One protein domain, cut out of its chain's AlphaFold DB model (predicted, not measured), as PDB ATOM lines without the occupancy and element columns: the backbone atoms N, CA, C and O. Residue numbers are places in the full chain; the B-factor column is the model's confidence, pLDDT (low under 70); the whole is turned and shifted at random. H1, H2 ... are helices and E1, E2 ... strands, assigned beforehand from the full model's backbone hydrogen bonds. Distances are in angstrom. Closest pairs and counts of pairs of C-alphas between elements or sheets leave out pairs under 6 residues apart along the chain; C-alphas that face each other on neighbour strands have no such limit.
ATOM      1  N   HIS A 287     279.918 216.327 245.811       87.50
ATOM      2  CA  HIS A 287     281.283 216.046 245.358       87.50
ATOM      3  C   HIS A 287     282.226 215.734 246.526       87.50
ATOM      4  O   HIS A 287     283.008 214.785 246.455       87.50
ATOM      5  N   HIS A 288     282.122 216.474 247.629       88.88
ATOM      6  CA  HIS A 288     282.928 216.244 248.826       88.88
ATOM      7  C   HIS A 288     282.680 214.879 249.464       88.88
ATOM      8  O   HIS A 288     283.623 214.129 249.731       88.88
ATOM      9  N   ARG A 289     281.406 214.521 249.646       88.19
ATOM     10  CA  ARG A 289     281.011 213.208 250.157       88.19
ATOM     11  C   ARG A 289     281.518 212.093 249.249       88.19
ATOM     12  O   ARG A 289     282.113 211.132 249.735       88.19
ATOM     13  N   ARG A 290     281.322 212.232 247.935       88.25
ATOM     14  CA  ARG A 290     281.774 211.253 246.940       88.25
ATOM     15  C   ARG A 290     283.289 211.060 246.987       88.25
ATOM     16  O   ARG A 290     283.724 209.917 247.054       88.25
ATOM     17  N   ALA A 291     284.065 212.143 246.997       90.31
ATOM     18  CA  ALA A 291     285.526 212.097 247.060       90.31
ATOM     19  C   ALA A 291     286.024 211.328 248.295       90.31
ATOM     20  O   ALA A 291     286.846 210.424 248.181       90.31
ATOM     21  N   ILE A 292     285.462 211.611 249.474       91.25
ATOM     22  CA  ILE A 292     285.841 210.917 250.713       91.25
ATOM     23  C   ILE A 292     285.437 209.442 250.674       91.25
ATOM     24  O   ILE A 292     286.218 208.583 251.070       91.25
ATOM     25  N   VAL A 293     284.249 209.110 250.160       89.50
ATOM     26  CA  VAL A 293     283.829 207.708 250.009       89.50
ATOM     27  C   VAL A 293     284.758 206.946 249.062       89.50
ATOM     28  O   VAL A 293     285.127 205.813 249.372       89.50
ATOM     29  N   GLN A 294     285.158 207.545 247.938       88.12
ATOM     30  CA  GLN A 294     286.098 206.915 247.007       88.12
ATOM     31  C   GLN A 294     287.489 206.758 247.626       88.12
ATOM     32  O   GLN A 294     288.056 205.669 247.567       88.12
ATOM     33  N   LEU A 295     287.973 207.769 248.352       90.69
ATOM     34  CA  LEU A 295     289.208 207.685 249.133       90.69
ATOM     35  C   LEU A 295     289.174 206.532 250.150       90.69
ATOM     36  O   LEU A 295     290.150 205.793 250.278       90.69
ATOM     37  N   MET A 296     288.057 206.323 250.852       90.69
ATOM     38  CA  MET A 296     287.922 205.191 251.778       90.69
ATOM     39  C   MET A 296     287.892 203.845 251.035       90.69
ATOM     40  O   MET A 296     288.606 202.922 251.431       90.69
ATOM     41  N   LYS A 297     287.149 203.734 249.922       88.69
ATOM     42  CA  LYS A 297     287.134 202.526 249.068       88.69
ATOM     43  C   LYS A 297     288.528 202.184 248.536       88.69
ATOM     44  O   LYS A 297     288.922 201.018 248.550       88.69
ATOM     45  N   ARG A 298     289.289 203.194 248.108       88.00
ATOM     46  CA  ARG A 298     290.667 203.052 247.620       88.00
ATOM     47  C   ARG A 298     291.594 202.478 248.685       88.00
ATOM     48  O   ARG A 298     292.442 201.650 248.376       88.00
ATOM     49  N   GLN A 299     291.373 202.862 249.937       88.19
ATOM     50  CA  GLN A 299     292.072 202.340 251.111       88.19
ATOM     51  C   GLN A 299     291.467 201.026 251.638       88.19
ATOM     52  O   GLN A 299     291.711 200.645 252.777       88.19
ATOM     53  N   HIS A 300     290.695 200.320 250.804       89.81
ATOM     54  CA  HIS A 300     290.095 199.010 251.069       89.81
ATOM     55  C   HIS A 300     288.995 198.975 252.136       89.81
ATOM     56  O   HIS A 300     288.626 197.894 252.593       89.81
ATOM     57  N   TRP A 301     288.422 200.119 252.511       89.25
ATOM     58  CA  TRP A 301     287.216 200.125 253.339       89.25
ATOM     59  C   TRP A 301     285.993 199.729 252.518       89.25
ATOM     60  O   TRP A 301     285.834 200.149 251.370       89.25
ATOM     61  N   SER A 302     285.090 198.967 253.129       86.75
ATOM     62  CA  SER A 302     283.798 198.626 252.535       86.75
ATOM     63  C   SER A 302     282.710 199.534 253.116       86.75
ATOM     64  O   SER A 302     282.225 199.263 254.217       86.75
ATOM     65  N   PRO A 303     282.327 200.635 252.438       83.62
ATOM     66  CA  PRO A 303     281.139 201.378 252.829       83.62
ATOM     67  C   PRO A 303     279.911 200.499 252.582       83.62
ATOM     68  O   PRO A 303     279.788 199.908 251.511       83.62
ATOM     69  N   ALA A 304     279.014 200.404 253.561       79.44
ATOM     70  CA  ALA A 304     277.773 199.656 253.396       79.44
ATOM     71  C   ALA A 304     276.983 200.183 252.185       79.44
ATOM     72  O   ALA A 304     276.797 201.397 252.063       79.44
ATOM     73  N   ASP A 305     276.518 199.275 251.317       56.19
ATOM     74  CA  ASP A 305     275.680 199.599 250.158       56.19
ATOM     75  C   ASP A 305     274.395 200.276 250.643       56.19
ATOM     76  O   ASP A 305     273.456 199.647 251.134       56.19
ATOM     77  N   ARG A 306     274.377 201.600 250.548       60.59
ATOM     78  CA  ARG A 306     273.185 202.417 250.706       60.59
ATOM     79  C   ARG A 306     273.121 203.357 249.527       60.59
ATOM     80  O   ARG A 306     274.135 203.926 249.122       60.59
ATOM     81  N   ASP A 307     271.912 203.501 249.004       54.78
ATOM     82  CA  ASP A 307     271.599 204.439 247.939       54.78
ATOM     83  C   ASP A 307     272.102 205.824 248.377       54.78
ATOM     84  O   ASP A 307     271.663 206.367 249.393       54.78
ATOM     85  N   HIS A 308     273.087 206.375 247.662       53.47
ATOM     86  CA  HIS A 308     273.821 207.592 248.039       53.47
ATOM     87  C   HIS A 308     272.944 208.860 248.100       53.47
ATOM     88  O   HIS A 308     273.464 209.956 248.295       53.47
ATOM     89  N   ARG A 309     271.626 208.719 247.931       55.59
ATOM     90  CA  ARG A 309     270.629 209.791 247.912       55.59
ATOM     91  C   ARG A 309     270.212 210.264 249.301       55.59
ATOM     92  O   ARG A 309     269.722 211.378 249.409       55.59
ATOM     93  N   ASP A 310     270.409 209.450 250.340       58.06
ATOM     94  CA  ASP A 310     270.166 209.881 251.720       58.06
ATOM     95  C   ASP A 310     271.447 210.541 252.256       58.06
ATOM     96  O   ASP A 310     272.432 209.869 252.595       58.06
ATOM     97  N   GLU A 311     271.490 211.872 252.186       60.94
ATOM     98  CA  GLU A 311     272.679 212.686 252.475       60.94
ATOM     99  C   GLU A 311     273.003 212.751 253.975       60.94
ATOM    100  O   GLU A 311     274.181 212.805 254.336       60.94
ATOM    101  N   ASP A 312     271.989 212.607 254.832       63.34
ATOM    102  CA  ASP A 312     272.109 212.792 256.284       63.34
ATOM    103  C   ASP A 312     272.440 211.503 257.051       63.34
ATOM    104  O   ASP A 312     272.799 211.536 258.233       63.34
ATOM    105  N   LEU A 313     272.341 210.339 256.403       64.88
ATOM    106  CA  LEU A 313     272.585 209.071 257.081       64.88
ATOM    107  C   LEU A 313     274.088 208.786 257.238       64.88
ATOM    108  O   LEU A 313     274.853 208.902 256.269       64.88
ATOM    109  N   PRO A 314     274.523 208.321 258.428       75.81
ATOM    110  CA  PRO A 314     275.897 207.890 258.631       75.81
ATOM    111  C   PRO A 314     276.237 206.729 257.689       75.81
ATOM    112  O   PRO A 314     275.477 205.769 257.526       75.81
ATOM    113  N   ILE A 315     277.420 206.816 257.093       84.44
ATOM    114  CA  ILE A 315     278.049 205.764 256.309       84.44
ATOM    115  C   ILE A 315     278.745 204.820 257.283       84.44
ATOM    116  O   ILE A 315     279.689 205.206 257.968       84.44
ATOM    117  N   ARG A 316     278.298 203.568 257.335       85.69
ATOM    118  CA  ARG A 316     279.017 202.515 258.054       85.69
ATOM    119  C   ARG A 316     280.176 202.035 257.184       85.69
ATOM    120  O   ARG A 316     279.945 201.570 256.069       85.69
ATOM    121  N   LEU A 317     281.394 202.173 257.688       83.25
ATOM    122  CA  LEU A 317     282.616 201.656 257.087       83.25
ATOM    123  C   LEU A 317     283.013 200.375 257.818       83.25
ATOM    124  O   LEU A 317     283.299 200.423 259.014       83.25
ATOM    125  N   THR A 318     283.040 199.249 257.114       80.44
ATOM    126  CA  THR A 318     283.426 197.960 257.702       80.44
ATOM    127  C   THR A 318     284.917 197.704 257.503       80.44
ATOM    128  O   THR A 318     285.411 197.747 256.372       80.44
ATOM    129  N   GLY A 319     285.624 197.456 258.609       76.12
ATOM    130  CA  GLY A 319     287.015 197.000 258.657       76.12
ATOM    131  C   GLY A 319     287.160 195.696 259.453       76.12
ATOM    132  O   GLY A 319     286.191 195.182 260.010       76.12
ATOM    133  N   ASN A 320     288.374 195.141 259.531       73.94
ATOM    134  CA  ASN A 320     288.596 193.843 260.190       73.94
ATOM    135  C   ASN A 320     288.488 193.921 261.717       73.94
ATOM    136  O   ASN A 320     288.136 192.930 262.350       73.94
ATOM    137  N   LEU A 321     288.826 195.072 262.305       70.38
ATOM    138  CA  LEU A 321     288.771 195.289 263.757       70.38
ATOM    139  C   LEU A 321     287.423 195.846 264.230       70.38
ATOM    140  O   LEU A 321     287.232 196.059 265.425       70.38
ATOM    141  N   GLY A 322     286.486 196.074 263.311       70.12
ATOM    142  CA  GLY A 322     285.155 196.576 263.618       70.12
ATOM    143  C   GLY A 322     284.643 197.565 262.582       70.12
ATOM    144  O   GLY A 322     285.288 197.862 261.575       70.12
ATOM    145  N   ASP A 323     283.450 198.079 262.859       81.44
ATOM    146  CA  ASP A 323     282.813 199.094 262.035       81.44
ATOM    147  C   ASP A 323     283.061 200.496 262.585       81.44
ATOM    148  O   ASP A 323     283.024 200.726 263.794       81.44
ATOM    149  N   LEU A 324     283.232 201.452 261.678       83.81
ATOM    150  CA  LEU A 324     283.252 202.875 261.984       83.81
ATOM    151  C   LEU A 324     282.034 203.535 261.347       83.81
ATOM    152  O   LEU A 324     281.856 203.504 260.131       83.81
ATOM    153  N   ASN A 325     281.196 204.167 262.165       88.19
ATOM    154  CA  ASN A 325     280.142 205.032 261.651       88.19
ATOM    155  C   ASN A 325     280.760 206.381 261.295       88.19
ATOM    156  O   ASN A 325     281.379 207.014 262.143       88.19
ATOM    157  N   MET A 326     280.596 206.823 260.057       89.50
ATOM    158  CA  MET A 326     281.122 208.088 259.563       89.50
ATOM    159  C   MET A 326     279.972 208.949 259.053       89.50
ATOM    160  O   MET A 326     279.244 208.543 258.154       89.50
ATOM    161  N   ARG A 327     279.823 210.158 259.585       89.44
ATOM    162  CA  ARG A 327     278.895 211.164 259.052       89.44
ATOM    163  C   ARG A 327     279.652 212.403 258.600       89.44
ATOM    164  O   ARG A 327     280.779 212.636 259.025       89.44
ATOM    165  N   PHE A 328     279.028 213.205 257.756       86.00
ATOM    166  CA  PHE A 328     279.588 214.473 257.299       86.00
ATOM    167  C   PHE A 328     278.975 215.588 258.139       86.00
ATOM    168  O   PHE A 328     277.789 215.544 258.460       86.00
ATOM    169  N   ALA A 329     279.784 216.558 258.559       82.12
ATOM    170  CA  ALA A 329     279.238 217.735 259.216       82.12
ATOM    171  C   ALA A 329     278.353 218.503 258.225       82.12
ATOM    172  O   ALA A 329     278.769 218.749 257.089       82.12
ATOM    173  N   GLU A 330     277.164 218.911 258.668       69.25
ATOM    174  CA  GLU A 330     276.329 219.833 257.901       69.25
ATOM    175  C   GLU A 330     277.122 221.113 257.563       69.25
ATOM    176  O   GLU A 330     277.998 221.527 258.340       69.25
ATOM    177  N   PRO A 331     276.835 221.773 256.427       56.12
ATOM    178  CA  PRO A 331     277.345 223.107 256.124       56.12
ATOM    179  C   PRO A 331     276.813 224.149 257.113       56.12
ATOM    180  O   PRO A 331     275.944 224.956 256.800       56.12
ATOM    181  N   ILE A 332     277.334 224.165 258.336       49.19
ATOM    182  CA  ILE A 332     276.847 225.081 259.360       49.19
ATOM    183  C   ILE A 332     277.517 226.442 259.172       49.19
ATOM    184  O   ILE A 332     278.738 226.604 259.283       49.19
ATOM    185  N   GLY A 333     276.676 227.443 258.906       41.56
ATOM    186  CA  GLY A 333     277.006 228.851 259.053       41.56
ATOM    187  C   GLY A 333     277.604 229.101 260.434       41.56
ATOM    188  O   GLY A 333     277.002 228.792 261.454       41.56
ATOM    189  N   ARG A 334     278.828 229.630 260.434       41.50
ATOM    190  CA  ARG A 334     279.639 230.030 261.591       41.50
ATOM    191  C   ARG A 334     278.832 230.371 262.849       41.50
ATOM    192  O   ARG A 334     278.484 231.528 263.051       41.50
ATOM    193  N   ILE A 335     278.716 229.415 263.761       35.47
ATOM    194  CA  ILE A 335     278.733 229.689 265.195       35.47
ATOM    195  C   ILE A 335     279.602 228.592 265.798       35.47
ATOM    196  O   ILE A 335     279.161 227.466 266.004       35.47
ATOM    197  N   ALA A 336     280.884 228.900 266.013       41.78
ATOM    198  CA  ALA A 336     281.660 228.097 266.942       41.78
ATOM    199  C   ALA A 336     280.946 228.241 268.293       41.78
ATOM    200  O   ALA A 336     280.780 229.384 268.726       41.78
ATOM    201  N   PRO A 337     280.478 227.153 268.929       40.78
ATOM    202  CA  PRO A 337     279.922 227.267 270.267       40.78
ATOM    203  C   PRO A 337     280.974 227.961 271.129       40.78
ATOM    204  O   PRO A 337     282.141 227.555 271.116       40.78
ATOM    205  N   GLU A 338     280.589 229.050 271.798       41.16
ATOM    206  CA  GLU A 338     281.471 229.741 272.730       41.16
ATOM    207  C   GLU A 338     282.005 228.698 273.711       41.16
ATOM    208  O   GLU A 338     281.263 228.082 274.480       41.16
ATOM    209  N   VAL A 339     283.308 228.424 273.617       46.69
ATOM    210  CA  VAL A 339     284.001 227.499 274.509       46.69
ATOM    211  C   VAL A 339     284.189 228.234 275.830       46.69
ATOM    212  O   VAL A 339     285.267 228.729 276.158       46.69
ATOM    213  N   HIS A 340     283.101 228.373 276.573       41.75
ATOM    214  CA  HIS A 340     283.120 228.749 277.971       41.75
ATOM    215  C   HIS A 340     283.199 227.456 278.787       41.75
ATOM    216  O   HIS A 340     282.363 226.573 278.634       41.75
ATOM    217  N   SER A 341     284.317 227.340 279.520       55.00
ATOM    218  CA  SER A 341     284.711 226.312 280.501       55.00
ATOM    219  C   SER A 341     284.265 224.864 280.236       55.00
ATOM    220  O   SER A 341     283.092 224.545 280.378       55.00
ATOM    221  N   SER A 342     285.193 223.932 279.990       49.09
ATOM    222  CA  SER A 342     284.898 222.521 280.299       49.09
ATOM    223  C   SER A 342     286.160 221.675 280.437       49.09
ATOM    224  O   SER A 342     286.825 221.389 279.436       49.09
ATOM    225  N   ASP A 343     286.430 221.233 281.662       55.72
ATOM    226  CA  ASP A 343     287.310 220.098 281.950       55.72
ATOM    227  C   ASP A 343     286.681 218.759 281.503       55.72
ATOM    228  O   ASP A 343     287.409 217.825 281.172       55.72
ATOM    229  N   ASP A 344     285.353 218.689 281.352       64.56
ATOM    230  CA  ASP A 344     284.612 217.438 281.106       64.56
ATOM    231  C   ASP A 344     284.983 216.700 279.815       64.56
ATOM    232  O   ASP A 344     285.051 215.476 279.806       64.56
ATOM    233  N   ALA A 345     285.300 217.407 278.724       69.00
ATOM    234  CA  ALA A 345     285.676 216.740 277.471       69.00
ATOM    235  C   ALA A 345     286.969 215.916 277.613       69.00
ATOM    236  O   ALA A 345     287.164 214.945 276.883       69.00
ATOM    237  N   THR A 346     287.843 216.273 278.565       76.44
ATOM    238  CA  THR A 346     289.080 215.521 278.826       76.44
ATOM    239  C   THR A 346     288.837 214.165 279.491       76.44
ATOM    240  O   THR A 346     289.752 213.346 279.510       76.44
ATOM    241  N   LEU A 347     287.616 213.918 279.979       80.50
ATOM    242  CA  LEU A 347     287.173 212.672 280.611       80.50
ATOM    243  C   LEU A 347     286.487 211.705 279.629       80.50
ATOM    244  O   LEU A 347     285.993 210.661 280.045       80.50
ATOM    245  N   SER A 348     286.409 212.050 278.341       83.12
ATOM    246  CA  SER A 348     285.738 211.211 277.339       83.12
ATOM    247  C   SER A 348     286.471 209.871 277.164       83.12
ATOM    248  O   SER A 348     287.668 209.870 276.873       83.12
ATOM    249  N   ASP A 349     285.765 208.736 277.273       87.06
ATOM    250  CA  ASP A 349     286.315 207.406 276.947       87.06
ATOM    251  C   ASP A 349     286.414 207.244 275.423       87.06
ATOM    252  O   ASP A 349     285.422 207.010 274.727       87.06
ATOM    253  N   LEU A 350     287.637 207.349 274.899       88.12
ATOM    254  CA  LEU A 350     287.919 207.331 273.462       88.12
ATOM    255  C   LEU A 350     287.678 205.964 272.801       88.12
ATOM    256  O   LEU A 350     287.681 205.866 271.576       88.12
ATOM    257  N   ARG A 351     287.434 204.905 273.579       81.88
ATOM    258  CA  ARG A 351     287.082 203.578 273.047       81.88
ATOM    259  C   ARG A 351     285.582 203.423 272.814       81.88
ATOM    260  O   ARG A 351     285.170 202.519 272.096       81.88
ATOM    261  N   ARG A 352     284.764 204.296 273.411       84.62
ATOM    262  CA  ARG A 352     283.293 204.278 273.317       84.62
ATOM    263  C   ARG A 352     282.741 205.287 272.314       84.62
ATOM    264  O   ARG A 352     281.553 205.600 272.348       84.62
ATOM    265  N   LEU A 353     283.595 205.801 271.431       88.44
ATOM    266  CA  LEU A 353     283.187 206.751 270.406       88.44
ATOM    267  C   LEU A 353     282.107 206.141 269.510       88.44
ATOM    268  O   LEU A 353     282.264 205.036 268.990       88.44
ATOM    269  N   LYS A 354     281.015 206.882 269.308       86.31
ATOM    270  CA  LYS A 354     279.875 206.441 268.489       86.31
ATOM    271  C   LYS A 354     280.203 206.430 266.995       86.31
ATOM    272  O   LYS A 354     279.597 205.673 266.231       86.31
ATOM    273  N   GLY A 355     281.148 207.273 266.584       89.75
ATOM    274  CA  GLY A 355     281.550 207.430 265.195       89.75
ATOM    275  C   GLY A 355     282.503 208.599 264.955       89.75
ATOM    276  O   GLY A 355     283.023 209.223 265.884       89.75
ATOM    277  N   LEU A 356     282.718 208.876 263.674       92.25
ATOM    278  CA  LEU A 356     283.531 209.953 263.134       92.25
ATOM    279  C   LEU A 356     282.636 210.988 262.444       92.25
ATOM    280  O   LEU A 356     281.684 210.637 261.744       92.25
ATOM    281  N   VAL A 357     282.983 212.262 262.593       91.94
ATOM    282  CA  VAL A 357     282.331 213.384 261.908       91.94
ATOM    283  C   VAL A 357     283.349 214.047 261.002       91.94
ATOM    284  O   VAL A 357     284.260 214.719 261.486       91.94
ATOM    285  N   VAL A 358     283.203 213.876 259.692       91.38
ATOM    286  CA  VAL A 358     284.123 214.478 258.729       91.38
ATOM    287  C   VAL A 358     283.822 215.964 258.577       91.38
ATOM    288  O   VAL A 358     282.701 216.368 258.263       91.38
ATOM    289  N   THR A 359     284.835 216.785 258.826       89.62
ATOM    290  CA  THR A 359     284.810 218.240 258.753       89.62
ATOM    291  C   THR A 359     286.176 218.759 258.322       89.62
ATOM    292  O   THR A 359     287.209 218.363 258.849       89.62
ATOM    293  N   CYS A 360     286.214 219.733 257.421       83.19
ATOM    294  CA  CYS A 360     287.475 220.310 256.940       83.19
ATOM    295  C   CYS A 360     288.069 221.374 257.882       83.19
ATOM    296  O   CYS A 360     288.780 222.283 257.460       83.19
ATOM    297  N   GLY A 361     287.737 221.296 259.170       80.50
ATOM    298  CA  GLY A 361     288.142 222.245 260.200       80.50
ATOM    299  C   GLY A 361     288.360 221.594 261.561       80.50
ATOM    300  O   GLY A 361     288.122 222.250 262.573       80.50
ATOM    301  N   ALA A 362     288.784 220.323 261.598       85.81
ATOM    302  CA  ALA A 362     288.969 219.518 262.811       85.81
ATOM    303  C   ALA A 362     290.142 219.999 263.701       85.81
ATOM    304  O   ALA A 362     291.128 219.306 263.955       85.81
ATOM    305  N   THR A 363     290.050 221.225 264.212       86.62
ATOM    306  CA  THR A 363     290.980 221.773 265.202       86.62
ATOM    307  C   THR A 363     290.821 221.071 266.558       86.62
ATOM    308  O   THR A 363     289.740 220.581 266.870       86.62
ATOM    309  N   PRO A 364     291.833 221.099 267.445       88.56
ATOM    310  CA  PRO A 364     291.693 220.565 268.803       88.56
ATOM    311  C   PRO A 364     290.466 221.106 269.554       88.56
ATOM    312  O   PRO A 364     289.838 220.385 270.318       88.56
ATOM    313  N   ALA A 365     290.102 222.373 269.324       87.19
ATOM    314  CA  ALA A 365     288.927 222.980 269.940       87.19
ATOM    315  C   ALA A 365     287.616 222.377 269.415       87.19
ATOM    316  O   ALA A 365     286.747 222.041 270.213       87.19
ATOM    317  N   SER A 366     287.481 222.210 268.095       86.31
ATOM    318  CA  SER A 366     286.280 221.618 267.499       86.31
ATOM    319  C   SER A 366     286.165 220.124 267.797       86.31
ATOM    320  O   SER A 366     285.059 219.645 268.001       86.31
ATOM    321  N   VAL A 367     287.288 219.404 267.893       89.88
ATOM    322  CA  VAL A 367     287.309 217.996 268.316       89.88
ATOM    323  C   VAL A 367     286.770 217.848 269.738       89.88
ATOM    324  O   VAL A 367     285.838 217.083 269.957       89.88
ATOM    325  N   LEU A 368     287.297 218.622 270.692       89.88
ATOM    326  CA  LEU A 368     286.821 218.591 272.078       89.88
ATOM    327  C   LEU A 368     285.345 218.999 272.194       89.88
ATOM    328  O   LEU A 368     284.597 218.391 272.955       89.88
ATOM    329  N   ALA A 369     284.916 220.012 271.435       86.25
ATOM    330  CA  ALA A 369     283.520 220.443 271.415       86.25
ATOM    331  C   ALA A 369     282.582 219.359 270.855       86.25
ATOM    332  O   ALA A 369     281.501 219.147 271.407       86.25
ATOM    333  N   GLN A 370     283.004 218.660 269.794       88.38
ATOM    334  CA  GLN A 370     282.248 217.564 269.192       88.38
ATOM    335  C   GLN A 370     282.109 216.390 270.164       88.38
ATOM    336  O   GLN A 370     280.990 215.952 270.426       88.38
ATOM    337  N   LEU A 371     283.223 215.955 270.760       89.19
ATOM    338  CA  LEU A 371     283.252 214.851 271.720       89.19
ATOM    339  C   LEU A 371     282.316 215.106 272.900       89.19
ATOM    340  O   LEU A 371     281.489 214.260 273.212       89.19
ATOM    341  N   ARG A 372     282.365 216.313 273.475       86.31
ATOM    342  CA  ARG A 372     281.488 216.715 274.585       86.31
ATOM    343  C   ARG A 372     279.999 216.621 274.247       86.31
ATOM    344  O   ARG A 372     279.183 216.413 275.134       86.31
ATOM    345  N   THR A 373     279.642 216.878 272.992       85.38
ATOM    346  CA  THR A 373     278.240 217.053 272.596       85.38
ATOM    347  C   THR A 373     277.627 215.752 272.095       85.38
ATOM    348  O   THR A 373     276.447 215.510 272.334       85.38
ATOM    349  N   THR A 374     278.396 214.926 271.383       86.56
ATOM    350  CA  THR A 374     277.837 213.768 270.672       86.56
ATOM    351  C   THR A 374     278.575 212.453 270.899       86.56
ATOM    352  O   THR A 374     278.099 211.434 270.408       86.56
ATOM    353  N   ASP A 375     279.687 212.435 271.641       88.00
ATOM    354  CA  ASP A 375     280.604 211.287 271.741       88.00
ATOM    355  C   ASP A 375     281.145 210.818 270.376       88.00
ATOM    356  O   ASP A 375     281.404 209.632 270.155       88.00
ATOM    357  N   GLU A 376     281.295 211.742 269.428       90.56
ATOM    358  CA  GLU A 376     281.871 211.468 268.112       90.56
ATOM    359  C   GLU A 376     283.153 212.270 267.904       90.56
ATOM    360  O   GLU A 376     283.308 213.393 268.394       90.56
ATOM    361  N   LEU A 377     284.078 211.707 267.133       92.00
ATOM    362  CA  LEU A 377     285.357 212.342 266.853       92.00
ATOM    363  C   LEU A 377     285.265 213.179 265.575       92.00
ATOM    364  O   LEU A 377     285.048 212.640 264.491       92.00
ATOM    365  N   ALA A 378     285.471 214.492 265.683       92.44
ATOM    366  CA  ALA A 378     285.631 215.331 264.497       92.44
ATOM    367  C   ALA A 378     286.962 215.005 263.800       92.44
ATOM    368  O   ALA A 378     288.014 215.045 264.441       92.44
ATOM    369  N   VAL A 379     286.927 214.719 262.503       93.12
ATOM    370  CA  VAL A 379     288.091 214.348 261.681       93.12
ATOM    371  C   VAL A 379     288.113 215.166 260.396       93.12
ATOM    372  O   VAL A 379     287.057 215.571 259.925       93.12
ATOM    373  N   ASP A 380     289.287 215.419 259.827       92.25
ATOM    374  CA  ASP A 380     289.422 215.984 258.475       92.25
ATOM    375  C   ASP A 380     289.931 214.927 257.484       92.25
ATOM    376  O   ASP A 380     290.161 213.775 257.858       92.25
ATOM    377  N   VAL A 381     290.096 215.287 256.209       92.25
ATOM    378  CA  VAL A 381     290.561 214.333 255.191       92.25
ATOM    379  C   VAL A 381     291.995 213.872 255.469       92.25
ATOM    380  O   VAL A 381     292.317 212.712 255.212       92.25
ATOM    381  N   ARG A 382     292.858 214.721 256.046       90.19
ATOM    382  CA  ARG A 382     294.221 214.303 256.437       90.19
ATOM    383  C   ARG A 382     294.217 213.199 257.487       90.19
ATOM    384  O   ARG A 382     295.082 212.326 257.434       90.19
ATOM    385  N   ASP A 383     293.276 213.231 258.429       90.50
ATOM    386  CA  ASP A 383     293.142 212.178 259.440       90.50
ATOM    387  C   ASP A 383     292.779 210.828 258.797       90.50
ATOM    388  O   ASP A 383     293.224 209.783 259.275       90.50
ATOM    389  N   LEU A 384     292.024 210.867 257.691       90.62
ATOM    390  CA  LEU A 384     291.527 209.695 256.966       90.62
ATOM    391  C   LEU A 384     292.553 209.043 256.029       90.62
ATOM    392  O   LEU A 384     292.381 207.891 255.621       90.62
ATOM    393  N   ILE A 385     293.624 209.752 255.671       88.25
ATOM    394  CA  ILE A 385     294.659 209.225 254.776       88.25
ATOM    395  C   ILE A 385     295.598 208.261 255.503       88.25
ATOM    396  O   ILE A 385     296.137 208.534 256.581       88.25
ATOM    397  N   GLY A 386     295.856 207.138 254.839       82.81
ATOM    398  CA  GLY A 386     296.662 206.031 255.330       82.81
ATOM    399  C   GLY A 386     295.945 205.164 256.365       82.81
ATOM    400  O   GLY A 386     296.626 204.449 257.098       82.81
ATOM    401  N   MET A 387     294.615 205.249 256.483       86.38
ATOM    402  CA  MET A 387     293.839 204.391 257.384       86.38
ATOM    403  C   MET A 387     293.661 203.001 256.770       86.38
ATOM    404  O   MET A 387     292.883 202.828 255.832       86.38
ATOM    405  N   ASP A 388     294.343 201.996 257.326       85.25
ATOM    406  CA  ASP A 388     294.184 200.596 256.915       85.25
ATOM    407  C   ASP A 388     293.015 199.946 257.688       85.25
ATOM    408  O   ASP A 388     293.082 199.872 258.924       85.25
ATOM    409  N   PRO A 389     291.972 199.421 257.017       86.75
ATOM    410  CA  PRO A 389     290.823 198.767 257.659       86.75
ATOM    411  C   PRO A 389     291.208 197.571 258.538       86.75
ATOM    412  O   PRO A 389     290.426 197.148 259.389       86.75
ATOM    413  N   ARG A 390     292.412 197.015 258.365       83.75
ATOM    414  CA  ARG A 390     292.934 195.895 259.154       83.75
ATOM    415  C   ARG A 390     293.467 196.301 260.520       83.75
ATOM    416  O   ARG A 390     293.596 195.444 261.385       83.75
ATOM    417  N   THR A 391     293.822 197.571 260.691       82.81
ATOM    418  CA  THR A 391     294.496 198.073 261.903       82.81
ATOM    419  C   THR A 391     293.814 199.292 262.510       82.81
ATOM    420  O   THR A 391     294.222 199.761 263.566       82.81
ATOM    421  N   THR A 392     292.775 199.820 261.866       86.12
ATOM    422  CA  THR A 392     292.159 201.070 262.298       86.12
ATOM    423  C   THR A 392     291.064 200.831 263.335       86.12
ATOM    424  O   THR A 392     290.079 200.145 263.078       86.12
ATOM    425  N   THR A 393     291.201 201.496 264.477       86.00
ATOM    426  CA  THR A 393     290.185 201.689 265.525       86.00
ATOM    427  C   THR A 393     289.993 203.192 265.795       86.00
ATOM    428  O   THR A 393     290.798 204.000 265.315       86.00
ATOM    429  N   PRO A 394     289.006 203.623 266.602       86.62
ATOM    430  CA  PRO A 394     288.896 205.033 266.987       86.62
ATOM    431  C   PRO A 394     290.183 205.610 267.613       86.62
ATOM    432  O   PRO A 394     290.550 206.747 267.318       86.62
ATOM    433  N   LEU A 395     290.938 204.815 268.387       88.75
ATOM    434  CA  LEU A 395     292.238 205.229 268.936       88.75
ATOM    435  C   LEU A 395     293.289 205.461 267.844       88.75
ATOM    436  O   LEU A 395     294.025 206.449 267.893       88.75
ATOM    437  N   SER A 396     293.332 204.610 266.817       88.12
ATOM    438  CA  SER A 396     294.259 204.801 265.694       88.12
ATOM    439  C   SER A 396     294.019 206.132 264.962       88.12
ATOM    440  O   SER A 396     294.981 206.825 264.620       88.12
ATOM    441  N   VAL A 397     292.752 206.547 264.814       89.81
ATOM    442  CA  VAL A 397     292.372 207.826 264.193       89.81
ATOM    443  C   VAL A 397     292.892 208.993 265.025       89.81
ATOM    444  O   VAL A 397     293.484 209.923 264.486       89.81
ATOM    445  N   ILE A 398     292.776 208.917 266.352       91.06
ATOM    446  CA  ILE A 398     293.348 209.908 267.275       91.06
ATOM    447  C   ILE A 398     294.869 209.983 267.118       91.06
ATOM    448  O   ILE A 398     295.432 211.078 267.070       91.06
ATOM    449  N   GLY A 399     295.532 208.833 266.957       89.62
ATOM    450  CA  GLY A 399     296.943 208.762 266.586       89.62
ATOM    451  C   GLY A 399     297.244 209.531 265.293       89.62
ATOM    452  O   GLY A 399     298.177 210.334 265.251       89.62
ATOM    453  N   HIS A 400     296.420 209.373 264.254       88.00
ATOM    454  CA  HIS A 400     296.548 210.151 263.019       88.00
ATOM    455  C   HIS A 400     296.404 211.660 263.268       88.00
ATOM    456  O   HIS A 400     297.232 212.422 262.766       88.00
ATOM    457  N   GLN A 401     295.477 212.098 264.126       90.31
ATOM    458  CA  GLN A 401     295.306 213.525 264.438       90.31
ATOM    459  C   GLN A 401     296.542 214.154 265.099       90.31
ATOM    460  O   GLN A 401     296.803 215.349 264.927       90.31
ATOM    461  N   LEU A 402     297.357 213.370 265.818       88.00
ATOM    462  CA  LEU A 402     298.593 213.873 266.428       88.00
ATOM    463  C   LEU A 402     299.578 214.412 265.378       88.00
ATOM    464  O   LEU A 402     300.281 215.380 265.680       88.00
ATOM    465  N   LYS A 403     299.575 213.872 264.143       79.38
ATOM    466  CA  LYS A 403     300.423 214.304 263.003       79.38
ATOM    467  C   LYS A 403     300.396 215.813 262.814       79.38
ATOM    468  O   LYS A 403     301.429 216.478 262.766       79.38
ATOM    469  N   ARG A 404     299.189 216.369 262.719       78.44
ATOM    470  CA  ARG A 404     298.987 217.793 262.425       78.44
ATOM    471  C   ARG A 404     299.139 218.684 263.656       78.44
ATOM    472  O   ARG A 404     299.285 219.898 263.522       78.44
ATOM    473  N   MET A 405     299.120 218.108 264.858       79.06
ATOM    474  CA  MET A 405     299.170 218.860 266.116       79.06
ATOM    475  C   MET A 405     300.591 219.094 266.646       79.06
ATOM    476  O   MET A 405     300.755 219.824 267.624       79.06
ATOM    477  N   VAL A 406     301.617 218.558 265.971       72.25
ATOM    478  CA  VAL A 406     303.040 218.798 266.281       72.25
ATOM    479  C   VAL A 406     303.431 220.269 266.114       72.25
ATOM    480  O   VAL A 406     304.290 220.778 266.830       72.25
ATOM    481  N   MET A 407     302.803 220.983 265.174       65.06
ATOM    482  CA  MET A 407     303.222 222.331 264.794       65.06
ATOM    483  C   MET A 407     302.306 223.414 265.376       65.06
ATOM    484  O   MET A 407     301.094 223.442 265.158       65.06
ATOM    485  N   GLY A 408     302.887 224.357 266.119       63.91
ATOM    486  CA  GLY A 408     302.271 225.642 266.476       63.91
ATOM    487  C   GLY A 408     302.389 226.014 267.955       63.91
ATOM    488  O   GLY A 408     302.866 225.239 268.779       63.91
ATOM    489  N   LEU A 409     301.956 227.234 268.273       72.69
ATOM    490  CA  LEU A 409     302.048 227.804 269.616       72.69
ATOM    491  C   LEU A 409     301.192 227.025 270.624       72.69
ATOM    492  O   LEU A 409     300.180 226.412 270.272       72.69
ATOM    493  N   HIS A 410     301.593 227.072 271.895       79.81
ATOM    494  CA  HIS A 410     300.819 226.480 272.983       79.81
ATOM    495  C   HIS A 410     299.439 227.141 273.062       79.81
ATOM    496  O   HIS A 410     299.342 228.368 273.170       79.81
ATOM    497  N   SER A 411     298.386 226.323 273.026       86.00
ATOM    498  CA  SER A 411     297.006 226.764 273.215       86.00
ATOM    499  C   SER A 411     296.287 225.865 274.226       86.00
ATOM    500  O   SER A 411     296.592 224.667 274.285       86.00
ATOM    501  N   PRO A 412     295.320 226.405 274.993       89.19
ATOM    502  CA  PRO A 412     294.560 225.622 275.964       89.19
ATOM    503  C   PRO A 412     293.900 224.386 275.342       89.19
ATOM    504  O   PRO A 412     294.016 223.287 275.874       89.19
ATOM    505  N   SER A 413     293.279 224.532 274.166       89.31
ATOM    506  CA  SER A 413     292.596 223.428 273.479       89.31
ATOM    507  C   SER A 413     293.545 222.306 273.061       89.31
ATOM    508  O   SER A 413     293.178 221.141 273.153       89.31
ATOM    509  N   ARG A 414     294.779 222.622 272.635       90.19
ATOM    510  CA  ARG A 414     295.789 221.596 272.315       90.19
ATOM    511  C   ARG A 414     296.210 220.834 273.556       90.19
ATOM    512  O   ARG A 414     296.249 219.613 273.538       90.19
ATOM    513  N   THR A 415     296.499 221.560 274.634       91.94
ATOM    514  CA  THR A 415     296.868 220.943 275.907       91.94
ATOM    515  C   THR A 415     295.762 220.023 276.418       91.94
ATOM    516  O   THR A 415     296.063 218.897 276.789       91.94
ATOM    517  N   ARG A 416     294.496 220.455 276.365       91.88
ATOM    518  CA  ARG A 416     293.348 219.630 276.771       91.88
ATOM    519  C   ARG A 416     293.129 218.421 275.864       91.88
ATOM    520  O   ARG A 416     292.874 217.337 276.370       91.88
ATOM    521  N   PHE A 417     293.293 218.578 274.551       92.50
ATOM    522  CA  PHE A 417     293.236 217.447 273.624       92.50
ATOM    523  C   PHE A 417     294.312 216.409 273.956       92.50
ATOM    524  O   PHE A 417     294.007 215.233 274.100       92.50
ATOM    525  N   PHE A 418     295.560 216.831 274.163       93.69
ATOM    526  CA  PHE A 418     296.613 215.901 274.563       93.69
ATOM    527  C   PHE A 418     296.355 215.281 275.937       93.69
ATOM    528  O   PHE A 418     296.598 214.094 276.111       93.69
ATOM    529  N   ALA A 419     295.838 216.052 276.895       93.62
ATOM    530  CA  ALA A 419     295.493 215.555 278.223       93.62
ATOM    531  C   ALA A 419     294.447 214.435 278.163       93.62
ATOM    532  O   ALA A 419     294.608 213.425 278.836       93.62
ATOM    533  N   MET A 420     293.429 214.584 277.312       93.56
ATOM    534  CA  MET A 420     292.427 213.550 277.044       93.56
ATOM    535  C   MET A 420     293.065 212.249 276.539       93.56
ATOM    536  O   MET A 420     292.763 211.178 277.053       93.56
ATOM    537  N   VAL A 421     293.993 212.328 275.575       94.31
ATOM    538  CA  VAL A 421     294.690 211.135 275.052       94.31
ATOM    539  C   VAL A 421     295.597 210.510 276.115       94.31
ATOM    540  O   VAL A 421     295.605 209.298 276.283       94.31
ATOM    541  N   VAL A 422     296.323 211.329 276.877       94.25
ATOM    542  CA  VAL A 422     297.187 210.863 277.971       94.25
ATOM    543  C   VAL A 422     296.369 210.173 279.070       94.25
ATOM    544  O   VAL A 422     296.803 209.147 279.586       94.25
ATOM    545  N   ARG A 423     295.177 210.682 279.411       93.56
ATOM    546  CA  ARG A 423     294.274 210.054 280.392       93.56
ATOM    547  C   ARG A 423     293.874 208.635 279.994       93.56
ATOM    548  O   ARG A 423     293.834 207.774 280.865       93.56
ATOM    549  N   GLN A 424     293.709 208.351 278.698       93.50
ATOM    550  CA  GLN A 424     293.445 206.982 278.234       93.50
ATOM    551  C   GLN A 424     294.543 205.999 278.648       93.50
ATOM    552  O   GLN A 424     294.242 204.850 278.955       93.50
ATOM    553  N   ALA A 425     295.804 206.439 278.707       93.94
ATOM    554  CA  ALA A 425     296.893 205.586 279.170       93.94
ATOM    555  C   ALA A 425     296.797 205.277 280.669       93.94
ATOM    556  O   ALA A 425     297.068 204.153 281.073       93.94
ATOM    557  N   PHE A 426     296.390 206.254 281.486       93.38
ATOM    558  CA  PHE A 426     296.199 206.062 282.927       93.38
ATOM    559  C   PHE A 426     294.985 205.189 283.250       93.38
ATOM    560  O   PHE A 426     295.038 204.401 284.188       93.38
ATOM    561  N   GLU A 427     293.892 205.349 282.506       91.69
ATOM    562  CA  GLU A 427     292.636 204.652 282.791       91.69
ATOM    563  C   GLU A 427     292.606 203.240 282.202       91.69
ATOM    564  O   GLU A 427     292.076 202.320 282.827       91.69
ATOM    565  N   TYR A 428     293.155 203.065 280.998       90.56
ATOM    566  CA  TYR A 428     292.912 201.871 280.185       90.56
ATOM    567  C   TYR A 428     294.142 201.314 279.472       90.56
ATOM    568  O   TYR A 428     294.052 200.239 278.884       90.56
ATOM    569  N   GLY A 429     295.251 202.047 279.477       88.88
ATOM    570  CA  GLY A 429     296.486 201.654 278.817       88.88
ATOM    571  C   GLY A 429     297.592 201.362 279.818       88.88
ATOM    572  O   GLY A 429     297.380 200.693 280.832       88.88
ATOM    573  N   ARG A 430     298.795 201.858 279.515       92.62
ATOM    574  CA  ARG A 430     299.990 201.631 280.333       92.62
ATOM    575  C   ARG A 430     300.764 202.913 280.579       92.62
ATOM    576  O   ARG A 430     300.978 203.715 279.670       92.62
ATOM    577  N   VAL A 431     301.237 203.082 281.809       93.56
ATOM    578  CA  VAL A 431     302.099 204.198 282.210       93.56
ATOM    579  C   VAL A 431     303.367 203.636 282.837       93.56
ATOM    580  O   VAL A 431     303.399 203.276 284.007       93.56
ATOM    581  N   GLU A 432     304.410 203.562 282.021       91.50
ATOM    582  CA  GLU A 432     305.751 203.088 282.371       91.50
ATOM    583  C   GLU A 432     306.750 204.258 282.488       91.50
ATOM    584  O   GLU A 432     307.880 204.079 282.929       91.50
ATOM    585  N   ALA A 433     306.341 205.474 282.111       85.31
ATOM    586  CA  ALA A 433     307.169 206.673 282.204       85.31
ATOM    587  C   ALA A 433     307.450 207.072 283.664       85.31
ATOM    588  O   ALA A 433     306.525 207.245 284.461       85.31
ATOM    589  N   THR A 434     308.712 207.369 283.983       85.19
ATOM    590  CA  THR A 434     309.137 207.936 285.279       85.19
ATOM    591  C   THR A 434     308.431 209.252 285.608       85.19
ATOM    592  O   THR A 434     308.137 209.535 286.768       85.19
ATOM    593  N   ALA A 435     308.085 210.032 284.580       82.81
ATOM    594  CA  ALA A 435     307.300 211.259 284.691       82.81
ATOM    595  C   ALA A 435     305.810 211.025 285.030       82.81
ATOM    596  O   ALA A 435     305.074 211.992 285.239       82.81
ATOM    597  N   GLY A 436     305.348 209.770 285.076       86.25
ATOM    598  CA  GLY A 436     303.949 209.381 285.263       86.25
ATOM    599  C   GLY A 436     303.255 210.069 286.447       86.25
ATOM    600  O   GLY A 436     302.228 210.711 286.229       86.25
ATOM    601  N   PRO A 437     303.805 210.036 287.678       87.81
ATOM    602  CA  PRO A 437     303.187 210.703 288.828       87.81
ATOM    603  C   PRO A 437     303.041 212.223 288.657       87.81
ATOM    604  O   PRO A 437     301.984 212.782 288.945       87.81
ATOM    605  N   ALA A 438     304.071 212.897 288.134       86.81
ATOM    606  CA  ALA A 438     304.028 214.337 287.872       86.81
ATOM    607  C   ALA A 438     303.005 214.685 286.779       86.81
ATOM    608  O   ALA A 438     302.314 215.701 286.859       86.81
ATOM    609  N   LEU A 439     302.873 213.821 285.770       90.25
ATOM    610  CA  LEU A 439     301.878 213.964 284.719       90.25
ATOM    611  C   LEU A 439     300.457 213.761 285.259       90.25
ATOM    612  O   LEU A 439     299.594 214.581 284.966       90.25
ATOM    613  N   ALA A 440     300.220 212.750 286.099       90.19
ATOM    614  CA  ALA A 440     298.930 212.530 286.759       90.19
ATOM    615  C   ALA A 440     298.502 213.741 287.606       90.19
ATOM    616  O   ALA A 440     297.351 214.183 287.535       90.19
ATOM    617  N   GLN A 441     299.448 214.329 288.347       89.50
ATOM    618  CA  GLN A 441     299.217 215.564 289.095       89.50
ATOM    619  C   GLN A 441     298.867 216.728 288.158       89.50
ATOM    620  O   GLN A 441     297.877 217.418 288.386       89.50
ATOM    621  N   ALA A 442     299.628 216.920 287.078       90.06
ATOM    622  CA  ALA A 442     299.390 217.994 286.115       90.06
ATOM    623  C   ALA A 442     298.046 217.865 285.377       90.06
ATOM    624  O   ALA A 442     297.422 218.874 285.066       90.06
ATOM    625  N   LEU A 443     297.582 216.641 285.106       90.19
ATOM    626  CA  LEU A 443     296.272 216.383 284.492       90.19
ATOM    627  C   LEU A 443     295.095 216.752 285.401       90.19
ATOM    628  O   LEU A 443     293.980 216.911 284.901       90.19
ATOM    629  N   SER A 444     295.342 216.855 286.707       89.31
ATOM    630  CA  SER A 444     294.359 217.227 287.731       89.31
ATOM    631  C   SER A 444     294.495 218.691 288.174       89.31
ATOM    632  O   SER A 444     293.738 219.143 289.027       89.31
ATOM    633  N   ASP A 445     295.468 219.427 287.630       88.69
ATOM    634  CA  ASP A 445     295.731 220.820 287.989       88.69
ATOM    635  C   ASP A 445     294.713 221.750 287.290       88.69
ATOM    636  O   ASP A 445     294.577 221.693 286.062       88.69
ATOM    637  N   PRO A 446     294.008 222.633 288.027       87.88
ATOM    638  CA  PRO A 446     293.021 223.550 287.448       87.88
ATOM    639  C   PRO A 446     293.631 224.578 286.478       87.88
ATOM    640  O   PRO A 446     292.916 225.200 285.692       87.88
ATOM    641  N   GLU A 447     294.952 224.766 286.492       89.00
ATOM    642  CA  GLU A 447     295.681 225.652 285.583       89.00
ATOM    643  C   GLU A 447     296.194 224.931 284.318       89.00
ATOM    644  O   GLU A 447     297.020 225.468 283.556       89.00
ATOM    645  N   LEU A 448     295.704 223.715 284.048       88.44
ATOM    646  CA  LEU A 448     295.980 222.987 282.815       88.44
ATOM    647  C   LEU A 448     295.436 223.738 281.588       88.44
ATOM    648  O   LEU A 448     294.248 224.024 281.430       88.44
ATOM    649  N   GLY A 449     296.340 224.041 280.661       85.56
ATOM    650  CA  GLY A 449     296.075 224.788 279.437       85.56
ATOM    651  C   GLY A 449     296.207 226.306 279.577       85.56
ATOM    652  O   GLY A 449     296.296 226.969 278.543       85.56
ATOM    653  N   SER A 450     296.267 226.864 280.792       86.88
ATOM    654  CA  SER A 450     296.550 228.290 281.029       86.88
ATOM    655  C   SER A 450     298.011 228.521 281.431       86.88
ATOM    656  O   SER A 450     298.702 229.311 280.776       86.88
ATOM    657  N   ARG A 451     298.496 227.795 282.450       88.31
ATOM    658  CA  ARG A 451     299.896 227.799 282.909       88.31
ATOM    659  C   ARG A 451     300.640 226.545 282.463       88.31
ATOM    660  O   ARG A 451     301.733 226.652 281.899       88.31
ATOM    661  N   LEU A 452     300.059 225.375 282.725       88.44
ATOM    662  CA  LEU A 452     300.655 224.086 282.393       88.44
ATOM    663  C   LEU A 452     300.255 223.672 280.982       88.44
ATOM    664  O   LEU A 452     299.080 223.674 280.631       88.44
ATOM    665  N   HIS A 453     301.227 223.294 280.161       89.94
ATOM    666  CA  HIS A 453     301.004 222.928 278.772       89.94
ATOM    667  C   HIS A 453     301.631 221.587 278.435       89.94
ATOM    668  O   HIS A 453     302.824 221.373 278.627       89.94
ATOM    669  N   LEU A 454     300.833 220.721 277.820       90.44
ATOM    670  CA  LEU A 454     301.333 219.565 277.091       90.44
ATOM    671  C   LEU A 454     301.693 219.984 275.671       90.44
ATOM    672  O   LEU A 454     300.939 220.694 274.998       90.44
ATOM    673  N   THR A 455     302.868 219.554 275.234       88.25
ATOM    674  CA  THR A 455     303.449 219.926 273.947       88.25
ATOM    675  C   THR A 455     303.989 218.690 273.255       88.25
ATOM    676  O   THR A 455     304.548 217.812 273.910       88.25
ATOM    677  N   VAL A 456     303.823 218.621 271.937       88.25
ATOM    678  CA  VAL A 456     304.381 217.551 271.108       88.25
ATOM    679  C   VAL A 456     305.540 218.135 270.317       88.25
ATOM    680  O   VAL A 456     305.386 219.144 269.635       88.25
ATOM    681  N   ARG A 457     306.718 217.523 270.432       85.69
ATOM    682  CA  ARG A 457     307.930 217.965 269.733       85.69
ATOM    683  C   ARG A 457     308.026 217.357 268.339       85.69
ATOM    684  O   ARG A 457     308.407 218.040 267.396       85.69
ATOM    685  N   THR A 458     307.736 216.067 268.238       87.75
ATOM    686  CA  THR A 458     307.792 215.288 267.000       87.75
ATOM    687  C   THR A 458     306.783 214.159 267.077       87.75
ATOM    688  O   THR A 458     306.580 213.603 268.159       87.75
ATOM    689  N   THR A 459     306.232 213.766 265.935       89.38
ATOM    690  CA  THR A 459     305.521 212.499 265.782       89.38
ATOM    691  C   THR A 459     306.242 211.616 264.780       89.38
ATOM    692  O   THR A 459     306.809 212.098 263.800       89.38
ATOM    693  N   THR A 460     306.221 210.318 265.039       88.94
ATOM    694  CA  THR A 460     306.658 209.272 264.122       88.94
ATOM    695  C   THR A 460     305.498 208.306 263.967       88.94
ATOM    696  O   THR A 460     304.835 207.980 264.950       88.94
ATOM    697  N   HIS A 461     305.256 207.834 262.752       84.56
ATOM    698  CA  HIS A 461     304.213 206.848 262.495       84.56
ATOM    699  C   HIS A 461     304.860 205.599 261.941       84.56
ATOM    700  O   HIS A 461     305.698 205.665 261.043       84.56
ATOM    701  N   THR A 462     304.460 204.476 262.505       81.56
ATOM    702  CA  THR A 462     304.828 203.140 262.065       81.56
ATOM    703  C   THR A 462     303.550 202.390 261.722       81.56
ATOM    704  O   THR A 462     302.448 202.834 262.051       81.56
ATOM    705  N   VAL A 463     303.679 201.245 261.058       76.88
ATOM    706  CA  VAL A 463     302.531 200.368 260.809       76.88
ATOM    707  C   VAL A 463     301.887 200.022 262.156       76.88
ATOM    708  O   VAL A 463     302.559 199.492 263.038       76.88
ATOM    709  N   GLY A 464     300.618 200.395 262.333       81.62
ATOM    710  CA  GLY A 464     299.854 200.125 263.552       81.62
ATOM    711  C   GLY A 464     300.230 200.956 264.785       81.62
ATOM    712  O   GLY A 464     299.767 200.625 265.868       81.62
ATOM    713  N   ALA A 465     301.044 202.013 264.692       89.62
ATOM    714  CA  ALA A 465     301.263 202.884 265.851       89.62
ATOM    715  C   ALA A 465     301.642 204.321 265.483       89.62
ATOM    716  O   ALA A 465     302.337 204.595 264.502       89.62
ATOM    717  N   THR A 466     301.235 205.252 266.340       91.44
ATOM    718  CA  THR A 466     301.723 206.629 266.336       91.44
ATOM    719  C   THR A 466     302.509 206.906 267.604       91.44
ATOM    720  O   THR A 466     301.988 206.768 268.703       91.44
ATOM    721  N   VAL A 467     303.745 207.370 267.456       93.25
ATOM    722  CA  VAL A 467     304.618 207.758 268.563       93.25
ATOM    723  C   VAL A 467     304.757 209.276 268.586       93.25
ATOM    724  O   VAL A 467     305.307 209.862 267.658       93.25
ATOM    725  N   ALA A 468     304.325 209.921 269.662       92.75
ATOM    726  CA  ALA A 468     304.508 211.344 269.913       92.75
ATOM    727  C   ALA A 468     305.550 211.565 271.019       92.75
ATOM    728  O   ALA A 468     305.431 211.036 272.123       92.75
ATOM    729  N   GLN A 469     306.570 212.383 270.750       92.31
ATOM    730  CA  GLN A 469     307.479 212.863 271.794       92.31
ATOM    731  C   GLN A 469     306.843 214.054 272.494       92.31
ATOM    732  O   GLN A 469     306.680 215.114 271.884       92.31
ATOM    733  N   MET A 470     306.509 213.886 273.767       91.31
ATOM    734  CA  MET A 470     305.755 214.857 274.540       91.31
ATOM    735  C   MET A 470     306.599 215.521 275.623       91.31
ATOM    736  O   MET A 470     307.600 214.981 276.103       91.31
ATOM    737  N   ARG A 471     306.183 216.730 275.998       89.25
ATOM    738  CA  ARG A 471     306.751 217.474 277.118       89.25
ATOM    739  C   ARG A 471     305.671 218.246 277.862       89.25
ATOM    740  O   ARG A 471     304.885 218.956 277.226       89.25
ATOM    741  N   LEU A 472     305.711 218.166 279.189       89.19
ATOM    742  CA  LEU A 472     305.002 219.067 280.092       89.19
ATOM    743  C   LEU A 472     305.827 220.349 280.296       89.19
ATOM    744  O   LEU A 472     307.021 220.300 280.595       89.19
ATOM    745  N   VAL A 473     305.201 221.504 280.087       86.81
ATOM    746  CA  VAL A 473     305.830 222.828 280.166       86.81
ATOM    747  C   VAL A 473     305.032 223.706 281.119       86.81
ATOM    748  O   VAL A 473     303.831 223.873 280.940       86.81
ATOM    749  N   ASP A 474     305.708 224.318 282.085       86.12
ATOM    750  CA  ASP A 474     305.140 225.352 282.949       86.12
ATOM    751  C   ASP A 474     305.549 226.738 282.433       86.12
ATOM    752  O   ASP A 474     306.735 227.085 282.431       86.12
ATOM    753  N   ARG A 475     304.579 227.544 281.983       77.44
ATOM    754  CA  ARG A 475     304.847 228.906 281.492       77.44
ATOM    755  C   ARG A 475     305.393 229.840 282.567       77.44
ATOM    756  O   ARG A 475     306.194 230.709 282.224       77.44
ATOM    757  N   ALA A 476     305.011 229.664 283.832       74.06
ATOM    758  CA  ALA A 476     305.451 230.542 284.917       74.06
ATOM    759  C   ALA A 476     306.958 230.409 285.196       74.06
ATOM    760  O   ALA A 476     307.588 231.353 285.664       74.06
ATOM    761  N   ARG A 477     307.558 229.262 284.848       64.69
ATOM    762  CA  ARG A 477     308.995 228.988 285.021       64.69
ATOM    763  C   ARG A 477     309.860 229.385 283.811       64.69
ATOM    764  O   ARG A 477     311.071 229.186 283.842       64.69
ATOM    765  N   GLY A 478     309.262 229.978 282.772       54.88
ATOM    766  CA  GLY A 478     309.944 230.460 281.563       54.88
ATOM    767  C   GLY A 478     310.265 229.364 280.532       54.88
ATOM    768  O   GLY A 478     310.710 228.267 280.863       54.88
ATOM    769  N   SER A 479     310.077 229.663 279.236       48.53
ATOM    770  CA  SER A 479     310.270 228.688 278.141       48.53
ATOM    771  C   SER A 479     311.739 228.408 277.785       48.53
ATOM    772  O   SER A 479     312.012 227.523 276.974       48.53
ATOM    773  N   THR A 480     312.681 229.173 278.344       45.44
ATOM    774  CA  THR A 480     314.128 229.084 278.079       45.44
ATOM    775  C   THR A 480     314.879 228.202 279.074       45.44
ATOM    776  O   THR A 480     316.081 227.998 278.898       45.44
ATOM    777  N   SER A 481     314.200 227.634 280.079       42.69
ATOM    778  CA  SER A 481     314.805 226.653 280.982       42.69
ATOM    779  C   SER A 481     315.255 225.420 280.183       42.69
ATOM    780  O   SER A 481     314.448 224.610 279.699       42.69
ATOM    781  N   ARG A 482     316.576 225.336 279.969       40.88
ATOM    782  CA  ARG A 482     317.272 224.179 279.404       40.88
ATOM    783  C   ARG A 482     316.923 222.964 280.262       40.88
ATOM    784  O   ARG A 482     317.368 222.878 281.392       40.88
ATOM    785  N   LEU A 483     316.159 222.054 279.654       46.44
ATOM    786  CA  LEU A 483     316.032 220.638 280.002       46.44
ATOM    787  C   LEU A 483     315.913 220.372 281.509       46.44
ATOM    788  O   LEU A 483     316.888 219.994 282.146       46.44
ATOM    789  N   ASP A 484     314.692 220.460 282.033       53.59
ATOM    790  CA  ASP A 484     314.306 219.504 283.067       53.59
ATOM    791  C   ASP A 484     313.844 218.222 282.339       53.59
ATOM    792  O   ASP A 484     312.757 218.220 281.742       53.59
ATOM    793  N   PRO A 485     314.690 217.177 282.243       56.34
ATOM    794  CA  PRO A 485     314.354 215.934 281.547       56.34
ATOM    795  C   PRO A 485     313.189 215.187 282.208       56.34
ATOM    796  O   PRO A 485     312.533 214.397 281.528       56.34
ATOM    797  N   SER A 486     312.873 215.493 283.473       59.19
ATOM    798  CA  SER A 486     311.785 214.859 284.229       59.19
ATOM    799  C   SER A 486     310.387 215.113 283.647       59.19
ATOM    800  O   SER A 486     309.450 214.391 283.966       59.19
ATOM    801  N   GLY A 487     310.231 216.106 282.764       73.50
ATOM    802  CA  GLY A 487     308.957 216.436 282.117       73.50
ATOM    803  C   GLY A 487     308.780 215.878 280.702       73.50
ATOM    804  O   GLY A 487     307.847 216.302 280.012       73.50
ATOM    805  N   THR A 488     309.682 215.017 280.217       87.62
ATOM    806  CA  THR A 488     309.635 214.472 278.845       87.62
ATOM    807  C   THR A 488     309.303 212.987 278.818       87.62
ATOM    808  O   THR A 488     309.867 212.215 279.580       87.62
ATOM    809  N   PHE A 489     308.419 212.589 277.906       91.88
ATOM    810  CA  PHE A 489     307.955 211.209 277.767       91.88
ATOM    811  C   PHE A 489     307.575 210.913 276.314       91.88
ATOM    812  O   PHE A 489     307.451 211.819 275.479       91.88
ATOM    813  N   ARG A 490     307.409 209.636 275.986       94.19
ATOM    814  CA  ARG A 490     306.826 209.189 274.722       94.19
ATOM    815  C   ARG A 490     305.398 208.749 274.974       94.19
ATOM    816  O   ARG A 490     305.139 208.009 275.911       94.19
ATOM    817  N   MET A 491     304.496 209.195 274.112       95.25
ATOM    818  CA  MET A 491     303.137 208.681 274.030       95.25
ATOM    819  C   MET A 491     303.031 207.823 272.774       95.25
ATOM    820  O   MET A 491     303.292 208.314 271.675       95.25
ATOM    821  N   ILE A 492     302.683 206.554 272.934       95.25
ATOM    822  CA  ILE A 492     302.467 205.605 271.845       95.25
ATOM    823  C   ILE A 492     300.973 205.316 271.789       95.25
ATOM    824  O   ILE A 492     300.397 204.865 272.770       95.25
ATOM    825  N   VAL A 493     300.352 205.590 270.649       94.12
ATOM    826  CA  VAL A 493     298.947 205.281 270.383       94.12
ATOM    827  C   VAL A 493     298.910 204.110 269.411       94.12
ATOM    828  O   VAL A 493     299.344 204.253 268.263       94.12
ATOM    829  N   THR A 494     298.434 202.960 269.881       92.56
ATOM    830  CA  THR A 494     298.168 201.762 269.073       92.56
ATOM    831  C   THR A 494     296.653 201.654 268.823       92.56
ATOM    832  O   THR A 494     295.891 202.504 269.297       92.56
ATOM    833  N   PRO A 495     296.175 200.656 268.057       89.44
ATOM    834  CA  PRO A 495     294.746 200.449 267.873       89.44
ATOM    835  C   PRO A 495     294.029 200.092 269.181       89.44
ATOM    836  O   PRO A 495     292.856 200.429 269.335       89.44
ATOM    837  N   ASP A 496     294.735 199.466 270.122       90.00
ATOM    838  CA  ASP A 496     294.135 198.865 271.314       90.00
ATOM    839  C   ASP A 496     294.390 199.672 272.592       90.00
ATOM    840  O   ASP A 496     293.577 199.648 273.514       90.00
ATOM    841  N   GLU A 497     295.505 200.403 272.665       93.31
ATOM    842  CA  GLU A 497     295.920 201.087 273.888       93.31
ATOM    843  C   GLU A 497     296.712 202.378 273.636       93.31
ATOM    844  O   GLU A 497     297.227 202.653 272.547       93.31
ATOM    845  N   VAL A 498     296.831 203.178 274.698       95.19
ATOM    846  CA  VAL A 498     297.770 204.300 274.775       95.19
ATOM    847  C   VAL A 498     298.821 203.973 275.830       95.19
ATOM    848  O   VAL A 498     298.485 203.641 276.966       95.19
ATOM    849  N   ILE A 499     300.094 204.080 275.464       96.25
ATOM    850  CA  ILE A 499     301.234 203.780 276.334       96.25
ATOM    851  C   ILE A 499     302.031 205.062 276.564       96.25
ATOM    852  O   ILE A 499     302.337 205.790 275.616       96.25
ATOM    853  N   LEU A 500     302.394 205.329 277.816       95.62
ATOM    854  CA  LEU A 500     303.338 206.377 278.194       95.62
ATOM    855  C   LEU A 500     304.624 205.733 278.694       95.62
ATOM    856  O   LEU A 500     304.602 205.037 279.703       95.62
ATOM    857  N   GLU A 501     305.743 206.000 278.037       94.88
ATOM    858  CA  GLU A 501     307.052 205.451 278.407       94.88
ATOM    859  C   GLU A 501     308.120 206.550 278.460       94.88
ATOM    860  O   GLU A 501     307.940 207.660 277.937       94.88
ATOM    861  N   ASP A 502     309.255 206.245 279.084       90.19
ATOM    862  CA  ASP A 502     310.390 207.157 279.087       90.19
ATOM    863  C   ASP A 502     310.944 207.368 277.678       90.19
ATOM    864  O   ASP A 502     310.915 206.507 276.792       90.19
ATOM    865  N   ARG A 503     311.501 208.558 277.453       82.12
ATOM    866  CA  ARG A 503     312.265 208.798 276.235       82.12
ATOM    867  C   ARG A 503     313.563 207.977 276.308       82.12
ATOM    868  O   ARG A 503     314.301 208.154 277.272       82.12
TER     869      ARG A 503
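This is residues 287 to 503 of the 506 residues of an uncharacterized protein of Sphingomonas sp. Ant20 (UniProt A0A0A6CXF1). Two lobes, each built on a strongly twisted sheet of four strands, sit along the longest axis with helix H5 packed between them. In the first, H1 packs on the small sheet E1 to E4 and H3 packs at its E4 edge; in the second, H5, H6 and H7 cover one face of the larger sheet E5 to E8. The printed part has 217 residues with seven named helices and eight named strands, in the order H1 E1 E2 H2 E3 H3 E4 H4 H5 H6 H7 E5 E6 E7 E8, a mixed class. Both sheets run in chain order, the first mixed, the second antiparallel. The whole is compact, with a radius of gyration of the C-alphas of 17.7 A, and spans 58 by 38 by 26 A.

H1, residues 287 to 298, is on the sheet of E1, residues 315 to 319, E2, 322 to 328, E3, 355 to 358, and E4, 376 to 379. E1 and E2 form an antiparallel hairpin, with N 315 and O 326 2.7 A apart. E2 and E3 are parallel, with N 356 and O 325 at 2.8 A; so are E3 and E4, with N 357 and O 377 at 2.8 A. H2, residues 344 to 347, and H3, 364 to 374, make two strand-helix-strand units, a helix between parallel neighbours: E2, H2, E3, and E3, H3, E4, the latter with a right-handed crossover. H3 stands at the sheet's level. H4, residues 381 to 384, touches H5, 394 to 405, at C-alphas 383 and 400, 5.3 A apart. H6, residues 412 to 428, is the hub: it touches H2 (closest C-alphas 346 and 420, 4.3 A), H3 (365 and 413, 5.1 A) and, only just, with 3 pairs of C-alphas within 8 A, H7, residues 436 to 443 (419 and 443, 6.4 A). E5, residues 452 to 462, E6, 465 to 474, E7, 488 to 493, and E8, 498 to 502, form a meander, each the antiparallel neighbour of the one before; N 453 and O 473 are 2.8 A apart, N 468 and O 491 2.8 A, N 490 and O 501 2.8 A. H5, H6 and H7 are on one face of it, two layers; H5 is also on the first sheet. Every O i to N i+4 pair is within hydrogen-bond range in H1, H3 and H7; H5 has 5 of 8, H6 12 of 13, and H2 and H4 are too short.

H1 begins at C-alpha 287 (281.283, 216.046, 245.358) and is 16.2 A long. H6 is 24.2 A, E5 29.5 A, bending by 53 degrees at residue 458, and E6 28.5 A. E8 ends at C-alpha 502 (310.390, 207.157, 279.087).

The C-alphas of Asp 307 and Arg 482 are farthest apart, 58.9 A. The printed part has no cut. The long links are H1 to E1, E2 to H2 and E6 to E7. Mean pLDDT of the printed part is 81.7; residues 305 to 313, 330 to 345, 407 to 408 and 477 to 486 are under 70.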